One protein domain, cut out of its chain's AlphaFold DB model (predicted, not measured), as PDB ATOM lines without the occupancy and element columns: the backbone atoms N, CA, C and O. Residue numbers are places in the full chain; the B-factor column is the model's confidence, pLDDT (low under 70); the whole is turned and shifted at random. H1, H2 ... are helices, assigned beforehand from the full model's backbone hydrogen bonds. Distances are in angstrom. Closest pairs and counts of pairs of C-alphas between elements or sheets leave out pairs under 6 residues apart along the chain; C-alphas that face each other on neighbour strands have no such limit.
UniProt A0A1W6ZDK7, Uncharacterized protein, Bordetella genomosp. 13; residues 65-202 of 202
ATOM      1  N   LEU A  65     192.406 241.862 286.605       94.00
ATOM      2  CA  LEU A  65     192.799 243.271 286.496       94.00
ATOM      3  C   LEU A  65     193.936 243.482 285.474       94.00
ATOM      4  O   LEU A  65     194.895 244.204 285.732       94.00
ATOM      5  N   VAL A  66     193.830 242.854 284.296       81.12
ATOM      6  CA  VAL A  66     194.898 242.773 283.269       81.12
ATOM      7  C   VAL A  66     195.418 244.142 282.791       81.12
ATOM      8  O   VAL A  66     196.599 244.271 282.480       81.12
ATOM      9  N   ASP A  67     194.558 245.160 282.733       76.56
ATOM     10  CA  ASP A  67     194.896 246.494 282.208       76.56
ATOM     11  C   ASP A  67     195.316 247.507 283.292       76.56
ATOM     12  O   ASP A  67     195.533 248.688 282.987       76.56
ATOM     13  N   ALA A  68     195.392 247.077 284.553       80.06
ATOM     14  CA  ALA A  68     195.712 247.941 285.679       80.06
ATOM     15  C   ALA A  68     197.216 247.910 285.992       80.06
ATOM     16  O   ALA A  68     197.843 246.852 286.014       80.06
ATOM     17  N   ASP A  69     197.790 249.080 286.270       87.75
ATOM     18  CA  ASP A  69     199.137 249.179 286.834       87.75
ATOM     19  C   ASP A  69     199.044 248.914 288.338       87.75
ATOM     20  O   ASP A  69     198.647 249.784 289.115       87.75
ATOM     21  N   LEU A  70     199.282 247.661 288.729       93.88
ATOM     22  CA  LEU A  70     199.072 247.204 290.097       93.88
ATOM     23  C   LEU A  70     200.351 247.304 290.915       93.88
ATOM     24  O   LEU A  70     201.393 246.761 290.545       93.88
ATOM     25  N   TRP A  71     200.231 247.898 292.100       94.50
ATOM     26  CA  TRP A  71     201.262 247.785 293.120       94.50
ATOM     27  C   TRP A  71     201.518 246.309 293.446       94.50
ATOM     28  O   TRP A  71     200.617 245.585 293.876       94.50
ATOM     29  N   ASN A  72     202.759 245.866 293.241       94.12
ATOM     30  CA  ASN A  72     203.185 244.502 293.518       94.12
ATOM     31  C   ASN A  72     204.601 244.500 294.113       94.12
ATOM     32  O   ASN A  72     205.586 244.500 293.365       94.12
ATOM     33  N   PRO A  73     204.737 244.578 295.447       92.06
ATOM     34  CA  PRO A  73     206.044 244.547 296.082       92.06
ATOM     35  C   PRO A  73     206.620 243.121 296.023       92.06
ATOM     36  O   PRO A  73     205.873 242.148 296.148       92.06
ATOM     37  N   PRO A  74     207.945 242.958 295.882       90.88
ATOM     38  CA  PRO A  74     208.567 241.653 296.059       90.88
ATOM     39  C   PRO A  74     208.476 241.202 297.526       90.88
ATOM     40  O   PRO A  74     208.374 242.028 298.433       90.88
ATOM     41  N   ALA A  75     208.596 239.896 297.756       91.69
ATOM     42  CA  ALA A  75     208.753 239.311 299.086       91.69
ATOM     43  C   ALA A  75     210.043 238.494 299.143       91.69
ATOM     44  O   ALA A  75     210.296 237.668 298.269       91.69
ATOM     45  N   ALA A  76     210.867 238.732 300.163       91.06
ATOM     46  CA  ALA A  76     212.153 238.050 300.321       91.06
ATOM     47  C   ALA A  76     211.988 236.579 300.747       91.06
ATOM     48  O   ALA A  76     212.908 235.777 300.607       91.06
ATOM     49  N   GLU A  77     210.814 236.230 301.265       91.88
ATOM     50  CA  GLU A  77     210.447 234.916 301.776       91.88
ATOM     51  C   GLU A  77     210.205 233.884 300.666       91.88
ATOM     52  O   GLU A  77     210.125 232.691 300.952       91.88
ATOM     53  N   THR A  78     210.073 234.310 299.407       91.69
ATOM     54  CA  THR A  78     209.778 233.416 298.284       91.69
ATOM     55  C   THR A  78     210.540 233.799 297.021       91.69
ATOM     56  O   THR A  78     210.811 234.966 296.754       91.69
ATOM     57  N   LEU A  79     210.875 232.785 296.222       92.50
ATOM     58  CA  LEU A  79     211.434 232.956 294.878       92.50
ATOM     59  C   LEU A  79     210.344 233.009 293.797       92.50
ATOM     60  O   LEU A  79     210.640 233.325 292.645       92.50
ATOM     61  N   LEU A  80     209.102 232.662 294.146       91.44
ATOM     62  CA  LEU A  80     207.970 232.725 293.229       91.44
ATOM     63  C   LEU A  80     207.447 234.164 293.139       91.44
ATOM     64  O   LEU A  80     207.410 234.862 294.156       91.44
ATOM     65  N   PRO A  81     207.015 234.614 291.948       91.81
ATOM     66  CA  PRO A  81     206.391 235.920 291.811       91.81
ATOM     67  C   PRO A  81     205.110 235.974 292.645       91.81
ATOM     68  O   PRO A  81     204.324 235.025 292.663       91.81
ATOM     69  N   LEU A  82     204.899 237.098 293.327       93.88
ATOM     70  CA  LEU A  82     203.642 237.343 294.014       93.88
ATOM     71  C   LEU A  82     202.567 237.777 293.025       93.88
ATOM     72  O   LEU A  82     202.809 238.604 292.141       93.88
ATOM     73  N   GLU A  83     201.359 237.268 293.239       94.06
ATOM     74  CA  GLU A  83     200.160 237.871 292.675       94.06
ATOM     75  C   GLU A  83     199.960 239.258 293.319       94.06
ATOM     76  O   GLU A  83     200.034 239.361 294.554       94.06
ATOM     77  N   PRO A  84     199.686 240.324 292.542       95.38
ATOM     78  CA  PRO A  84     199.430 241.643 293.107       95.38
ATOM     79  C   PRO A  84     198.315 241.595 294.167       95.38
ATOM     80  O   PRO A  84     197.268 240.985 293.926       95.38
ATOM     81  N   PRO A  85     198.457 242.258 295.329       96.38
ATOM     82  CA  PRO A  85     197.440 242.207 296.382       96.38
ATOM     83  C   PRO A  85     196.032 242.628 295.930       96.38
ATOM     84  O   PRO A  85     195.046 242.022 296.356       96.38
ATOM     85  N   ALA A  86     195.930 243.611 295.027       97.00
ATOM     86  CA  ALA A  86     194.668 244.011 294.401       97.00
ATOM     87  C   ALA A  86     194.006 242.877 293.608       97.00
ATOM     88  O   ALA A  86     192.791 242.711 293.661       97.00
ATOM     89  N   GLU A  87     194.803 242.092 292.888       97.00
ATOM     90  CA  GLU A  87     194.339 240.966 292.080       97.00
ATOM     91  C   GLU A  87     193.867 239.813 292.978       97.00
ATOM     92  O   GLU A  87     192.802 239.238 292.756       97.00
ATOM     93  N   VAL A  88     194.578 239.546 294.081       96.12
ATOM     94  CA  VAL A  88     194.126 238.592 295.109       96.12
ATOM     95  C   VAL A  88     192.785 239.025 295.713       96.12
ATOM     96  O   VAL A  88     191.873 238.204 295.856       96.12
ATOM     97  N   LEU A  89     192.629 240.313 296.046       97.38
ATOM     98  CA  LEU A  89     191.359 240.863 296.526       97.38
ATOM     99  C   LEU A  89     190.253 240.717 295.468       97.38
ATOM    100  O   LEU A  89     189.160 240.241 295.790       97.38
ATOM    101  N   ALA A  90     190.541 241.071 294.213       97.12
ATOM    102  CA  ALA A  90     189.614 240.956 293.093       97.12
ATOM    103  C   ALA A  90     189.104 239.521 292.938       97.12
ATOM    104  O   ALA A  90     187.894 239.303 292.917       97.12
ATOM    105  N   LYS A  91     190.005 238.532 292.917       95.50
ATOM    106  CA  LYS A  91     189.663 237.106 292.816       95.50
ATOM    107  C   LYS A  91     188.776 236.654 293.972       95.50
ATOM    108  O   LYS A  91     187.750 236.012 293.736       95.50
ATOM    109  N   LYS A  92     189.097 237.034 295.214       95.44
ATOM    110  CA  LYS A  92     188.276 236.703 296.394       95.44
ATOM    111  C   LYS A  92     186.855 237.263 296.277       95.44
ATOM    112  O   LYS A  92     185.889 236.513 296.434       95.44
ATOM    113  N   LEU A  93     186.720 238.552 295.971       97.44
ATOM    114  CA  LEU A  93     185.420 239.217 295.844       97.44
ATOM    115  C   LEU A  93     184.632 238.719 294.624       97.44
ATOM    116  O   LEU A  93     183.424 238.501 294.703       97.44
ATOM    117  N   PHE A  94     185.303 238.481 293.500       96.44
ATOM    118  CA  PHE A  94     184.658 238.056 292.263       96.44
ATOM    119  C   PHE A  94     184.189 236.597 292.332       96.44
ATOM    120  O   PHE A  94     183.044 236.294 291.987       96.44
ATOM    121  N   LEU A  95     185.044 235.679 292.786       91.81
ATOM    122  CA  LEU A  95     184.745 234.245 292.777       91.81
ATOM    123  C   LEU A  95     183.864 233.832 293.960       91.81
ATOM    124  O   LEU A  95     182.939 233.038 293.789       91.81
ATOM    125  N   ARG A  96     184.106 234.396 295.150       92.81
ATOM    126  CA  ARG A  96     183.413 233.990 296.385       92.81
ATOM    127  C   ARG A  96     182.920 235.144 297.256       92.81
ATOM    128  O   ARG A  96     182.640 234.933 298.431       92.81
ATOM    129  N   GLY A  97     182.746 236.341 296.695       95.56
ATOM    130  CA  GLY A  97     182.268 237.513 297.439       95.56
ATOM    131  C   GLY A  97     180.913 237.322 298.135       95.56
ATOM    132  O   GLY A  97     180.672 237.906 299.182       95.56
ATOM    133  N   TRP A  98     180.055 236.447 297.605       95.12
ATOM    134  CA  TRP A  98     178.767 236.075 298.208       95.12
ATOM    135  C   TRP A  98     178.901 235.211 299.482       95.12
ATOM    136  O   TRP A  98     177.938 235.030 300.223       95.12
ATOM    137  N   ALA A  99     180.094 234.672 299.745       94.94
ATOM    138  CA  ALA A  99     180.421 233.830 300.892       94.94
ATOM    139  C   ALA A  99     181.732 234.285 301.556       94.94
ATOM    140  O   ALA A  99     182.584 233.461 301.896       94.94
ATOM    141  N   LEU A 100     181.904 235.602 301.724       95.62
ATOM    142  CA  LEU A 100     183.084 236.171 302.373       95.62
ATOM    143  C   LEU A 100     183.327 235.587 303.766       95.62
ATOM    144  O   LEU A 100     182.400 235.244 304.501       95.62
ATOM    145  N   THR A 101     184.604 235.515 304.131       96.81
ATOM    146  CA  THR A 101     185.044 235.112 305.467       96.81
ATOM    147  C   THR A 101     185.581 236.305 306.256       96.81
ATOM    148  O   THR A 101     185.972 237.324 305.684       96.81
ATOM    149  N   ALA A 102     185.679 236.157 307.578       97.69
ATOM    150  CA  ALA A 102     186.325 237.132 308.455       97.69
ATOM    151  C   ALA A 102     187.762 237.464 308.005       97.69
ATOM    152  O   ALA A 102     188.154 238.629 308.018       97.69
ATOM    153  N   ARG A 103     188.529 236.464 307.538       97.25
ATOM    154  CA  ARG A 103     189.889 236.666 307.008       97.25
ATOM    155  C   ARG A 103     189.891 237.481 305.717       97.25
ATOM    156  O   ARG A 103     190.762 238.326 305.551       97.25
ATOM    157  N   ASP A 104     188.927 237.251 304.824       97.62
ATOM    158  CA  ASP A 104     188.820 238.022 303.579       97.62
ATOM    159  C   ASP A 104     188.482 239.492 303.858       97.62
ATOM    160  O   ASP A 104     189.110 240.377 303.282       97.62
ATOM    161  N   LEU A 105     187.552 239.753 304.786       98.31
ATOM    162  CA  LEU A 105     187.245 241.114 305.232       98.31
ATOM    163  C   LEU A 105     188.474 241.785 305.862       98.31
ATOM    164  O   LEU A 105     188.787 242.925 305.534       98.31
ATOM    165  N   PHE A 106     189.189 241.077 306.738       98.38
ATOM    166  CA  PHE A 106     190.391 241.603 307.381       98.38
ATOM    167  C   PHE A 106     191.478 241.954 306.359       98.38
ATOM    168  O   PHE A 106     192.027 243.052 306.396       98.38
ATOM    169  N   ASP A 107     191.757 241.047 305.417       97.88
ATOM    170  CA  ASP A 107     192.743 241.268 304.358       97.88
ATOM    171  C   ASP A 107     192.378 242.483 303.493       97.88
ATOM    172  O   ASP A 107     193.259 243.268 303.143       97.88
ATOM    173  N   TRP A 108     191.090 242.670 303.188       98.06
ATOM    174  CA  TRP A 108     190.611 243.826 302.432       98.06
ATOM    175  C   TRP A 108     190.822 245.140 303.194       98.06
ATOM    176  O   TRP A 108     191.395 246.085 302.647       98.06
ATOM    177  N   VAL A 109     190.419 245.193 304.466       98.00
ATOM    178  CA  VAL A 109     190.627 246.374 305.315       98.00
ATOM    179  C   VAL A 109     192.112 246.726 305.383       98.00
ATOM    180  O   VAL A 109     192.474 247.883 305.180       98.00
ATOM    181  N   MET A 110     192.979 245.746 305.637       97.88
ATOM    182  CA  MET A 110     194.418 245.986 305.766       97.88
ATOM    183  C   MET A 110     195.048 246.444 304.455       97.88
ATOM    184  O   MET A 110     195.822 247.395 304.469       97.88
ATOM    185  N   LEU A 111     194.665 245.861 303.317       97.44
ATOM    186  CA  LEU A 111     195.163 246.317 302.019       97.44
ATOM    187  C   LEU A 111     194.820 247.786 301.749       97.44
ATOM    188  O   LEU A 111     195.664 248.525 301.256       97.44
ATOM    189  N   GLN A 112     193.607 248.220 302.092       95.88
ATOM    190  CA  GLN A 112     193.185 249.594 301.831       95.88
ATOM    191  C   GLN A 112     193.811 250.623 302.786       95.88
ATOM    192  O   GLN A 112     193.996 251.768 302.386       95.88
ATOM    193  N   ASN A 113     194.051 250.255 304.048       94.25
ATOM    194  CA  ASN A 113     194.488 251.207 305.078       94.25
ATOM    195  C   ASN A 113     196.009 251.221 305.285       94.25
ATOM    196  O   ASN A 113     196.555 252.275 305.594       94.25
ATOM    197  N   GLU A 114     196.680 250.082 305.098       94.81
ATOM    198  CA  GLU A 114     198.126 249.932 305.329       94.81
ATOM    199  C   GLU A 114     198.928 249.820 304.023       94.81
ATOM    200  O   GLU A 114     200.145 250.006 304.017       94.81
ATOM    201  N   GLY A 115     198.265 249.500 302.906       94.75
ATOM    202  CA  GLY A 115     198.882 249.557 301.584       94.75
ATOM    203  C   GLY A 115     199.108 251.000 301.112       94.75
ATOM    204  O   GLY A 115     198.516 251.938 301.655       94.75
ATOM    205  N   PRO A 116     199.948 251.212 300.082       95.12
ATOM    206  CA  PRO A 116     200.037 252.518 299.437       95.12
ATOM    207  C   PRO A 116     198.685 252.933 298.837       95.12
ATOM    208  O   PRO A 116     197.810 252.104 298.595       95.12
ATOM    209  N   VAL A 117     198.505 254.228 298.574       89.62
ATOM    210  CA  VAL A 117     197.220 254.790 298.114       89.62
ATOM    211  C   VAL A 117     196.740 254.131 296.812       89.62
ATOM    212  O   VAL A 117     195.546 253.916 296.621       89.62
ATOM    213  N   GLU A 118     197.677 253.772 295.942       88.44
ATOM    214  CA  GLU A 118     197.478 253.089 294.666       88.44
ATOM    215  C   GLU A 118     197.310 251.562 294.777       88.44
ATOM    216  O   GLU A 118     197.118 250.893 293.763       88.44
ATOM    217  N   ALA A 119     197.366 250.985 295.982       93.94
ATOM    218  CA  ALA A 119     197.299 249.535 296.176       93.94
ATOM    219  C   ALA A 119     195.965 248.918 295.749       93.94
ATOM    220  O   ALA A 119     195.917 247.723 295.474       93.94
ATOM    221  N   VAL A 120     194.887 249.705 295.726       95.50
ATOM    222  CA  VAL A 120     193.543 249.250 295.360       95.50
ATOM    223  C   VAL A 120     193.022 250.102 294.195       95.50
ATOM    224  O   VAL A 120     192.709 251.276 294.397       95.50
ATOM    225  N   PRO A 121     192.888 249.538 292.981       95.19
ATOM    226  CA  PRO A 121     192.328 250.238 291.830       95.19
ATOM    227  C   PRO A 121     190.794 250.283 291.939       95.19
ATOM    228  O   PRO A 121     190.072 249.432 291.417       95.19
ATOM    229  N   GLU A 122     190.291 251.264 292.693       94.69
ATOM    230  CA  GLU A 122     188.874 251.393 293.073       94.69
ATOM    231  C   GLU A 122     187.920 251.381 291.861       94.69
ATOM    232  O   GLU A 122     186.842 250.787 291.913       94.69
ATOM    233  N   GLN A 123     188.307 252.027 290.756       93.75
ATOM    234  CA  GLN A 123     187.477 252.139 289.556       93.75
ATOM    235  C   GLN A 123     187.347 250.794 288.832       93.75
ATOM    236  O   GLN A 123     186.246 250.397 288.446       93.75
ATOM    237  N   GLU A 124     188.461 250.098 288.646       95.25
ATOM    238  CA  GLU A 124     188.543 248.808 287.974       95.25
ATOM    239  C   GLU A 124     187.811 247.733 288.782       95.25
ATOM    240  O   GLU A 124     187.024 246.976 288.213       95.25
ATOM    241  N   LEU A 125     187.982 247.718 290.111       96.12
ATOM    242  CA  LEU A 125     187.249 246.809 290.997       96.12
ATOM    243  C   LEU A 125     185.742 247.065 290.965       96.12
ATOM    244  O   LEU A 125     184.972 246.111 290.855       96.12
ATOM    245  N   ALA A 126     185.308 248.327 291.014       96.62
ATOM    246  CA  ALA A 126     183.890 248.666 290.933       96.62
ATOM    247  C   ALA A 126     183.253 248.162 289.627       96.62
ATOM    248  O   ALA A 126     182.162 247.592 289.652       96.62
ATOM    249  N   VAL A 127     183.945 248.329 288.495       94.81
ATOM    250  CA  VAL A 127     183.478 247.850 287.183       94.81
ATOM    251  C   VAL A 127     183.472 246.320 287.123       94.81
ATOM    252  O   VAL A 127     182.460 245.735 286.740       94.81
ATOM    253  N   LEU A 128     184.558 245.667 287.547       95.81
ATOM    254  CA  LEU A 128     184.688 244.206 287.570       95.81
ATOM    255  C   LEU A 128     183.589 243.546 288.414       95.81
ATOM    256  O   LEU A 128     183.022 242.519 288.037       95.81
ATOM    257  N   LEU A 129     183.303 244.129 289.577       97.12
ATOM    258  CA  LEU A 129     182.405 243.557 290.572       97.12
ATOM    259  C   LEU A 129     180.959 244.025 290.419       97.12
ATOM    260  O   LEU A 129     180.127 243.559 291.190       97.12
ATOM    261  N   ALA A 130     180.627 244.882 289.446       97.00
ATOM    262  CA  ALA A 130     179.330 245.562 289.354       97.00
ATOM    263  C   ALA A 130     178.121 244.624 289.544       97.00
ATOM    264  O   ALA A 130     177.233 244.903 290.346       97.00
ATOM    265  N   ALA A 131     178.125 243.464 288.878       96.88
ATOM    266  CA  ALA A 131     177.049 242.468 288.956       96.88
ATOM    267  C   ALA A 131     177.033 241.630 290.257       96.88
ATOM    268  O   ALA A 131     176.141 240.811 290.456       96.88
ATOM    269  N   LYS A 132     178.037 241.786 291.123       97.69
ATOM    270  CA  LYS A 132     178.254 241.014 292.358       97.69
ATOM    271  C   LYS A 132     178.149 241.866 293.625       97.69
ATOM    272  O   LYS A 132     178.059 241.299 294.711       97.69
ATOM    273  N   LEU A 133     178.130 243.198 293.507       97.94
ATOM    274  CA  LEU A 133     178.136 244.122 294.651       97.94
ATOM    275  C   LEU A 133     176.952 243.912 295.609       97.94
ATOM    276  O   LEU A 133     177.122 244.072 296.813       97.94
ATOM    277  N   ASP A 134     175.771 243.533 295.114       97.69
ATOM    278  CA  ASP A 134     174.624 243.223 295.984       97.69
ATOM    279  C   ASP A 134     174.858 241.958 296.817       97.69
ATOM    280  O   ASP A 134     174.654 241.976 298.029       97.69
ATOM    281  N   GLY A 135     175.376 240.893 296.198       98.00
ATOM    282  CA  GLY A 135     175.712 239.658 296.910       98.00
ATOM    283  C   GLY A 135     176.853 239.838 297.914       98.00
ATOM    284  O   GLY A 135     176.860 239.192 298.957       98.00
ATOM    285  N   ILE A 136     177.800 240.740 297.632       98.50
ATOM    286  CA  ILE A 136     178.863 241.103 298.580       98.50
ATOM    287  C   ILE A 136     178.279 241.864 299.781       98.50
ATOM    288  O   ILE A 136     178.638 241.554 300.915       98.50
ATOM    289  N   ASP A 137     177.368 242.823 299.568       98.31
ATOM    290  CA  ASP A 137     176.722 243.548 300.678       98.31
ATOM    291  C   ASP A 137     175.915 242.603 301.583       98.31
ATOM    292  O   ASP A 137     176.033 242.664 302.809       98.31
ATOM    293  N   GLU A 138     175.157 241.675 300.991       97.94
ATOM    294  CA  GLU A 138     174.418 240.652 301.739       97.94
ATOM    295  C   GLU A 138     175.363 239.728 302.524       97.94
ATOM    296  O   GLU A 138     175.126 239.429 303.698       97.94
ATOM    297  N   ALA A 139     176.479 239.314 301.915       98.00
ATOM    298  CA  ALA A 139     177.486 238.502 302.589       98.00
ATOM    299  C   ALA A 139     178.091 239.222 303.803       98.00
ATOM    300  O   ALA A 139     178.271 238.593 304.845       98.00
ATOM    301  N   LEU A 140     178.367 240.527 303.700       98.12
ATOM    302  CA  LEU A 140     178.882 241.346 304.803       98.12
ATOM    303  C   LEU A 140     177.870 241.468 305.953       98.12
ATOM    304  O   LEU A 140     178.248 241.335 307.119       98.12
ATOM    305  N   ASP A 141     176.587 241.666 305.644       96.31
ATOM    306  CA  ASP A 141     175.516 241.686 306.650       96.31
ATOM    307  C   ASP A 141     175.381 240.331 307.368       96.31
ATOM    308  O   ASP A 141     175.282 240.264 308.598       96.31
ATOM    309  N   HIS A 142     175.457 239.229 306.619       96.00
ATOM    310  CA  HIS A 142     175.460 237.883 307.186       96.00
ATOM    311  C   HIS A 142     176.720 237.575 308.002       96.00
ATOM    312  O   HIS A 142     176.629 236.853 308.998       96.00
ATOM    313  N   LEU A 143     177.880 238.112 307.616       95.56
ATOM    314  CA  LEU A 143     179.149 237.902 308.308       95.56
ATOM    315  C   LEU A 143     179.071 238.369 309.768       95.56
ATOM    316  O   LEU A 143     179.446 237.616 310.667       95.56
ATOM    317  N   GLY A 144     178.501 239.555 310.010       91.88
ATOM    318  CA  GLY A 144     178.335 240.120 311.357       91.88
ATOM    319  C   GLY A 144     177.363 239.354 312.252       91.88
ATOM    320  O   GLY A 144     177.454 239.413 313.473       91.88
ATOM    321  N   LYS A 145     176.450 238.581 311.657       94.81
ATOM    322  CA  LYS A 145     175.429 237.814 312.386       94.81
ATOM    323  C   LYS A 145     175.888 236.407 312.766       94.81
ATOM    324  O   LYS A 145     175.177 235.715 313.492       94.81
ATOM    325  N   ARG A 146     177.042 235.946 312.267       95.19
ATOM    326  CA  ARG A 146     177.545 234.581 312.482       95.19
ATOM    327  C   ARG A 146     178.566 234.553 313.626       95.19
ATOM    328  O   ARG A 146     179.688 235.023 313.434       95.19
ATOM    329  N   PRO A 147     178.262 233.905 314.770       95.75
ATOM    330  CA  PRO A 147     179.213 233.789 315.881       95.75
ATOM    331  C   PRO A 147     180.533 233.125 315.478       95.75
ATOM    332  O   PRO A 147     181.595 233.506 315.958       95.75
ATOM    333  N   THR A 148     180.485 232.173 314.541       96.88
ATOM    334  CA  THR A 148     181.680 231.508 314.007       96.88
ATOM    335  C   THR A 148     182.625 232.475 313.297       96.88
ATOM    336  O   THR A 148     183.835 232.317 313.402       96.88
ATOM    337  N   GLN A 149     182.100 233.497 312.614       97.38
ATOM    338  CA  GLN A 149     182.913 234.507 311.931       97.38
ATOM    339  C   GLN A 149     183.471 235.537 312.913       97.38
ATOM    340  O   GLN A 149     184.628 235.914 312.783       97.38
ATOM    341  N   SER A 150     182.706 235.916 313.939       96.62
ATOM    342  CA  SER A 150     183.223 236.743 315.038       96.62
ATOM    343  C   SER A 150     184.366 236.041 315.785       96.62
ATOM    344  O   SER A 150     185.411 236.641 316.029       96.62
ATOM    345  N   HIS A 151     184.226 234.742 316.063       97.44
ATOM    346  CA  HIS A 151     185.302 233.952 316.662       97.44
ATOM    347  C   HIS A 151     186.509 233.812 315.722       97.44
ATOM    348  O   HIS A 151     187.649 233.959 316.153       97.44
ATOM    349  N   ALA A 152     186.272 233.570 314.429       97.31
ATOM    350  CA  ALA A 152     187.340 233.529 313.434       97.31
ATOM    351  C   ALA A 152     188.083 234.868 313.336       97.31
ATOM    352  O   ALA A 152     189.305 234.855 313.240       97.31
ATOM    353  N   TRP A 153     187.366 235.997 313.407       98.12
ATOM    354  CA  TRP A 153     187.957 237.331 313.493       98.12
ATOM    355  C   TRP A 153     188.848 237.426 314.727       98.12
ATOM    356  O   TRP A 153     190.041 237.638 314.576       98.12
ATOM    357  N   ALA A 154     188.327 237.168 315.928       97.50
ATOM    358  CA  ALA A 154     189.083 237.286 317.181       97.50
ATOM    359  C   ALA A 154     190.371 236.434 317.247       97.50
ATOM    360  O   ALA A 154     191.275 236.753 318.011       97.50
ATOM    361  N   ASN A 155     190.469 235.366 316.448       97.12
ATOM    362  CA  ASN A 155     191.653 234.506 316.370       97.12
ATOM    363  C   ASN A 155     192.622 234.871 315.229       97.12
ATOM    364  O   ASN A 155     193.582 234.135 314.975       97.12
ATOM    365  N   ILE A 156     192.396 235.972 314.506       97.88
ATOM    366  CA  ILE A 156     193.344 236.448 313.496       97.88
ATOM    367  C   ILE A 156     194.650 236.838 314.193       97.88
ATOM    368  O   ILE A 156     194.712 237.767 314.992       97.88
ATOM    369  N   ARG A 157     195.727 236.132 313.847       97.19
ATOM    370  CA  ARG A 157     197.081 236.394 314.351       97.19
ATOM    371  C   ARG A 157     197.666 237.620 313.650       97.19
ATOM    372  O   ARG A 157     198.339 237.477 312.630       97.19
ATOM    373  N   SER A 158     197.384 238.807 314.178       97.00
ATOM    374  CA  SER A 158     197.863 240.090 313.655       97.00
ATOM    375  C   SER A 158     198.369 241.002 314.780       97.00
ATOM    376  O   SER A 158     197.811 240.962 315.876       97.00
ATOM    377  N   PRO A 159     199.397 241.842 314.538       94.62
ATOM    378  CA  PRO A 159     199.801 242.878 315.490       94.62
ATOM    379  C   PRO A 159     198.757 243.993 315.655       94.62
ATOM    380  O   PRO A 159     198.774 244.690 316.668       94.62
ATOM    381  N   PHE A 160     197.866 244.178 314.678       93.44
ATOM    382  CA  PHE A 160     196.830 245.204 314.705       93.44
ATOM    383  C   PHE A 160     195.508 244.637 314.204       93.44
ATOM    384  O   PHE A 160     195.414 244.121 313.092       93.44
ATOM    385  N   GLN A 161     194.464 244.767 315.017       94.88
ATOM    386  CA  GLN A 161     193.147 244.276 314.663       94.88
ATOM    387  C   GLN A 161     192.072 245.318 314.967       94.88
ATOM    388  O   GLN A 161     191.857 245.636 316.136       94.88
ATOM    389  N   PRO A 162     191.379 245.847 313.942       96.50
ATOM    390  CA  PRO A 162     190.265 246.746 314.169       96.50
ATOM    391  C   PRO A 162     189.030 245.987 314.673       96.50
ATOM    392  O   PRO A 162     188.898 244.768 314.512       96.50
ATOM    393  N   GLU A 163     188.093 246.740 315.249       97.62
ATOM    394  CA  GLU A 163     186.805 246.214 315.702       97.62
ATOM    395  C   GLU A 163     186.028 245.576 314.543       97.62
ATOM    396  O   GLU A 163     185.883 246.169 313.469       97.62
ATOM    397  N   PHE A 164     185.486 244.378 314.770       98.12
ATOM    398  CA  PHE A 164     184.827 243.596 313.721       98.12
ATOM    399  C   PHE A 164     183.617 244.327 313.124       98.12
ATOM    400  O   PHE A 164     183.485 244.440 311.904       98.12
ATOM    401  N   ASP A 165     182.780 244.917 313.977       97.62
ATOM    402  CA  ASP A 165     181.603 245.675 313.544       97.62
ATOM    403  C   ASP A 165     181.977 246.937 312.761       97.62
ATOM    404  O   ASP A 165     181.248 247.358 311.860       97.62
ATOM    405  N   TRP A 166     183.110 247.561 313.100       98.00
ATOM    406  CA  TRP A 166     183.628 248.686 312.328       98.00
ATOM    407  C   TRP A 166     184.076 248.225 310.941       98.00
ATOM    408  O   TRP A 166     183.686 248.850 309.958       98.00
ATOM    409  N   ALA A 167     184.810 247.112 310.852       98.50
ATOM    410  CA  ALA A 167     185.286 246.570 309.582       98.50
ATOM    411  C   ALA A 167     184.124 246.217 308.642       98.50
ATOM    412  O   ALA A 167     184.178 246.522 307.451       98.50
ATOM    413  N   ILE A 168     183.042 245.640 309.178       98.50
ATOM    414  CA  ILE A 168     181.831 245.344 308.402       98.50
ATOM    415  C   ILE A 168     181.207 246.632 307.862       98.50
ATOM    416  O   ILE A 168     180.951 246.720 306.664       98.50
ATOM    417  N   ARG A 169     180.974 247.640 308.717       98.44
ATOM    418  CA  ARG A 169     180.396 248.923 308.273       98.44
ATOM    419  C   ARG A 169     181.260 249.583 307.204       98.44
ATOM    420  O   ARG A 169     180.747 249.956 306.157       98.44
ATOM    421  N   TRP A 170     182.567 249.632 307.438       98.44
ATOM    422  CA  TRP A 170     183.540 250.172 306.498       98.44
ATOM    423  C   TRP A 170     183.471 249.481 305.127       98.44
ATOM    424  O   TRP A 170     183.435 250.152 304.096       98.44
ATOM    425  N   ALA A 171     183.394 248.148 305.097       98.31
ATOM    426  CA  ALA A 171     183.330 247.405 303.840       98.31
ATOM    427  C   ALA A 171     182.005 247.642 303.106       98.31
ATOM    428  O   ALA A 171     181.990 247.754 301.883       98.31
ATOM    429  N   ARG A 172     180.893 247.779 303.836       98.50
ATOM    430  CA  ARG A 172     179.592 248.118 303.239       98.50
ATOM    431  C   ARG A 172     179.585 249.525 302.645       98.50
ATOM    432  O   ARG A 172     179.090 249.705 301.534       98.50
ATOM    433  N   ASP A 173     180.210 250.493 303.314       98.44
ATOM    434  CA  ASP A 173     180.387 251.847 302.777       98.44
ATOM    435  C   ASP A 173     181.234 251.827 301.492       98.44
ATOM    436  O   ASP A 173     180.891 252.485 300.505       98.44
ATOM    437  N   LYS A 174     182.296 251.007 301.452       97.88
ATOM    438  CA  LYS A 174     183.090 250.771 300.234       97.88
ATOM    439  C   LYS A 174     182.258 250.165 299.106       97.88
ATOM    440  O   LYS A 174     182.289 250.679 297.990       97.88
ATOM    441  N   VAL A 175     181.461 249.134 299.387       98.25
ATOM    442  CA  VAL A 175     180.551 248.532 298.399       98.25
ATOM    443  C   VAL A 175     179.549 249.563 297.868       98.25
ATOM    444  O   VAL A 175     179.318 249.621 296.661       98.25
ATOM    445  N   ALA A 176     178.980 250.412 298.726       98.31
ATOM    446  CA  ALA A 176     178.066 251.475 298.307       98.31
ATOM    447  C   ALA A 176     178.751 252.514 297.396       98.31
ATOM    448  O   ALA A 176     178.179 252.933 296.380       98.31
ATOM    449  N   ALA A 177     179.996 252.886 297.704       97.81
ATOM    450  CA  ALA A 177     180.799 253.749 296.842       97.81
ATOM    451  C   ALA A 177     181.064 253.091 295.476       97.81
ATOM    452  O   ALA A 177     180.845 253.718 294.439       97.81
ATOM    453  N   TRP A 178     181.433 251.807 295.450       97.62
ATOM    454  CA  TRP A 178     181.617 251.052 294.207       97.62
ATOM    455  C   TRP A 178     180.342 250.932 293.376       97.62
ATOM    456  O   TRP A 178     180.413 251.065 292.156       97.62
ATOM    457  N   LYS A 179     179.166 250.774 293.999       97.56
ATOM    458  CA  LYS A 179     177.879 250.796 293.274       97.56
ATOM    459  C   LYS A 179     177.676 252.127 292.553       97.56
ATOM    460  O   LYS A 179     177.261 252.139 291.398       97.56
ATOM    461  N   THR A 180     178.026 253.236 293.205       97.00
ATOM    462  CA  THR A 180     177.950 254.577 292.605       97.00
ATOM    463  C   THR A 180     178.913 254.717 291.423       97.00
ATOM    464  O   THR A 180     178.526 255.207 290.364       97.00
ATOM    465  N   ILE A 181     180.153 254.241 291.575       95.56
ATOM    466  CA  ILE A 181     181.171 254.269 290.516       95.56
ATOM    467  C   ILE A 181     180.735 253.433 289.304       95.56
ATOM    468  O   ILE A 181     180.831 253.900 288.170       95.56
ATOM    469  N   ALA A 182     180.220 252.224 289.534       93.38
ATOM    470  CA  ALA A 182     179.788 251.307 288.481       93.38
ATOM    471  C   ALA A 182     178.581 251.826 287.675       93.38
ATOM    472  O   ALA A 182     178.391 251.436 286.526       93.38
ATOM    473  N   GLN A 183     177.768 252.708 288.263       88.75
ATOM    474  CA  GLN A 183     176.602 253.318 287.613       88.75
ATOM    475  C   GLN A 183     176.936 254.612 286.848       88.75
ATOM    476  O   GLN A 183     176.094 255.118 286.101       88.75
ATOM    477  N   ALA A 184     178.141 255.168 287.012       83.31
ATOM    478  CA  ALA A 184     178.531 256.405 286.346       83.31
ATOM    479  C   ALA A 184     178.692 256.193 284.820       83.31
ATOM    480  O   ALA A 184     179.349 255.243 284.392       83.31
ATOM    481  N   PRO A 185     178.134 257.071 283.961       64.38
ATOM    482  CA  PRO A 185     178.247 256.915 282.515       64.38
ATOM    483  C   PRO A 185     179.711 256.968 282.042       64.38
ATOM    484  O   PRO A 185     180.444 257.902 282.366       64.38
ATOM    485  N   HIS A 186     180.118 256.007 281.202       55.53
ATOM    486  CA  HIS A 186     181.466 255.827 280.621       55.53
ATOM    487  C   HIS A 186     181.987 256.984 279.719       55.53
ATOM    488  O   HIS A 186     182.898 256.792 278.913       55.53
ATOM    489  N   SER A 187     181.458 258.208 279.805       44.00
ATOM    490  CA  SER A 187     181.773 259.316 278.885       44.00
ATOM    491  C   SER A 187     182.979 260.195 279.272       44.00
ATOM    492  O   SER A 187     183.299 261.142 278.544       44.00
ATOM    493  N   SER A 188     183.719 259.856 280.334       44.97
ATOM    494  CA  SER A 188     184.910 260.619 280.765       44.97
ATOM    495  C   SER A 188     186.255 259.906 280.557       44.97
ATOM    496  O   SER A 188     187.304 260.535 280.679       44.97
ATOM    497  N   ILE A 189     186.263 258.627 280.170       49.22
ATOM    498  CA  ILE A 189     187.484 257.796 280.214       49.22
ATOM    499  C   ILE A 189     188.398 258.014 278.990       49.22
ATOM    500  O   ILE A 189     189.624 258.014 279.110       49.22
ATOM    501  N   HIS A 190     187.847 258.317 277.808       38.91
ATOM    502  CA  HIS A 190     188.670 258.545 276.608       38.91
ATOM    503  C   HIS A 190     189.272 259.954 276.486       38.91
ATOM    504  O   HIS A 190     190.219 260.137 275.719       38.91
ATOM    505  N   ARG A 191     188.775 260.949 277.237       40.72
ATOM    506  CA  ARG A 191     189.242 262.343 277.103       40.72
ATOM    507  C   ARG A 191     190.549 262.630 277.847       40.72
ATOM    508  O   ARG A 191     191.302 263.490 277.406       40.72
ATOM    509  N   LEU A 192     190.864 261.876 278.901       43.47
ATOM    510  CA  LEU A 192     192.116 262.042 279.653       43.47
ATOM    511  C   LEU A 192     193.289 261.253 279.044       43.47
ATOM    512  O   LEU A 192     194.412 261.742 279.051       43.47
ATOM    513  N   ARG A 193     193.047 260.097 278.406       45.19
ATOM    514  CA  ARG A 193     194.115 259.292 277.770       45.19
ATOM    515  C   ARG A 193     194.651 259.864 276.446       45.19
ATOM    516  O   ARG A 193     195.756 259.511 276.042       45.19
ATOM    517  N   GLN A 194     193.911 260.746 275.763       42.59
ATOM    518  CA  GLN A 194     194.396 261.398 274.532       42.59
ATOM    519  C   GLN A 194     195.155 262.711 274.780       42.59
ATOM    520  O   GLN A 194     195.881 263.157 273.894       42.59
ATOM    521  N   ALA A 195     195.045 263.309 275.970       45.47
ATOM    522  CA  ALA A 195     195.720 264.566 276.298       45.47
ATOM    523  C   ALA A 195     197.196 264.387 276.719       45.47
ATOM    524  O   ALA A 195     197.942 265.362 276.738       45.47
ATOM    525  N   SER A 196     197.629 263.155 277.015       48.25
ATOM    526  CA  SER A 196     198.942 262.869 277.623       48.25
ATOM    527  C   SER A 196     199.931 262.130 276.715       48.25
ATOM    528  O   SER A 196     201.007 261.761 277.177       48.25
ATOM    529  N   LYS A 197     199.619 261.894 275.431       40.75
ATOM    530  CA  LYS A 197     200.603 261.311 274.501       40.75
ATOM    531  C   LYS A 197     201.587 262.392 274.031       40.75
ATOM    532  O   LYS A 197     201.147 263.345 273.384       40.75
ATOM    533  N   PRO A 198     202.903 262.260 274.288       51.78
ATOM    534  CA  PRO A 198     203.880 263.173 273.720       51.78
ATOM    535  C   PRO A 198     203.913 263.004 272.196       51.78
ATOM    536  O   PRO A 198     203.878 261.893 271.663       51.78
ATOM    537  N   ARG A 199     203.933 264.135 271.490       52.62
ATOM    538  CA  ARG A 199     204.019 264.191 270.027       52.62
ATOM    539  C   ARG A 199     205.391 263.645 269.593       52.62
ATOM    540  O   ARG A 199     206.383 264.036 270.207       52.62
ATOM    541  N   PRO A 200     205.481 262.784 268.564       47.44
ATOM    542  CA  PRO A 200     206.774 262.286 268.103       47.44
ATOM    543  C   PRO A 200     207.639 263.444 267.572       47.44
ATOM    544  O   PRO A 200     207.088 264.391 266.993       47.44
ATOM    545  N   PRO A 201     208.969 263.399 267.780       56.19
ATOM    546  CA  PRO A 201     209.873 264.430 267.289       56.19
ATOM    547  C   PRO A 201     209.883 264.446 265.753       56.19
ATOM    548  O   PRO A 201     209.734 263.403 265.115       56.19
ATOM    549  N   ARG A 202     209.996 265.654 265.189       55.06
ATOM    550  CA  ARG A 202     210.133 265.902 263.747       55.06
ATOM    551  C   ARG A 202     211.556 265.662 263.275       55.06
ATOM    552  O   ARG A 202     212.473 265.974 264.065       55.06
TER     553      ARG A 202
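Overview. This is residues 65 to 202 of the 202 residues of an uncharacterized protein of Bordetella genomosp. 13 (UniProt A0A1W6ZDK7). A compact body of five helices: the hairpin of H1 and H2 packs on the long pair H3 and H5, with H4 at one end. Residues 75 to 80 and the tail 185 to 202, with H6, stick out. The printed part has 138 residues with six named helices, H1 to H6, all helix; only just loose, radius of gyration of the C-alphas 17.5 A, it spans 68 by 40 by 23 A.

Arrangement. Start at H1, residues 85 to 99; it touches H2, residues 102 to 114, closest at C-alphas 89 and 108, 6.6 A. H3, residues 122 to 145, kinks 95 degrees near residue 131 and touches H1, C-alphas 98 and 135 closest at 4.9 A. H5, residues 164 to 183, touches H3, C-alphas 126 and 178 closest at 4.6 A, opposite ways. H4, residues 147 to 154, touches H2, C-alphas 102 and 153 closest at 5.3 A. H6, residues 189 to 193, is apart from H5. Every O i to N i+4 pair is within hydrogen-bond range in H2, H4 and H5, against 9 of 11 in H1, 15 of 20 in H3 and 0 of 1 in H6, with 0 of 2 O i to N i+3.

Along the chain. Find C-alpha 85 at (197.440, 242.207, 296.382), where H1 begins; H5, 29.0 A long, ends at C-alpha 183, (176.602, 253.318, 287.613).

Size, cuts and confidence. The printed part has no cut; residues 185 to 202 are under pLDDT 70.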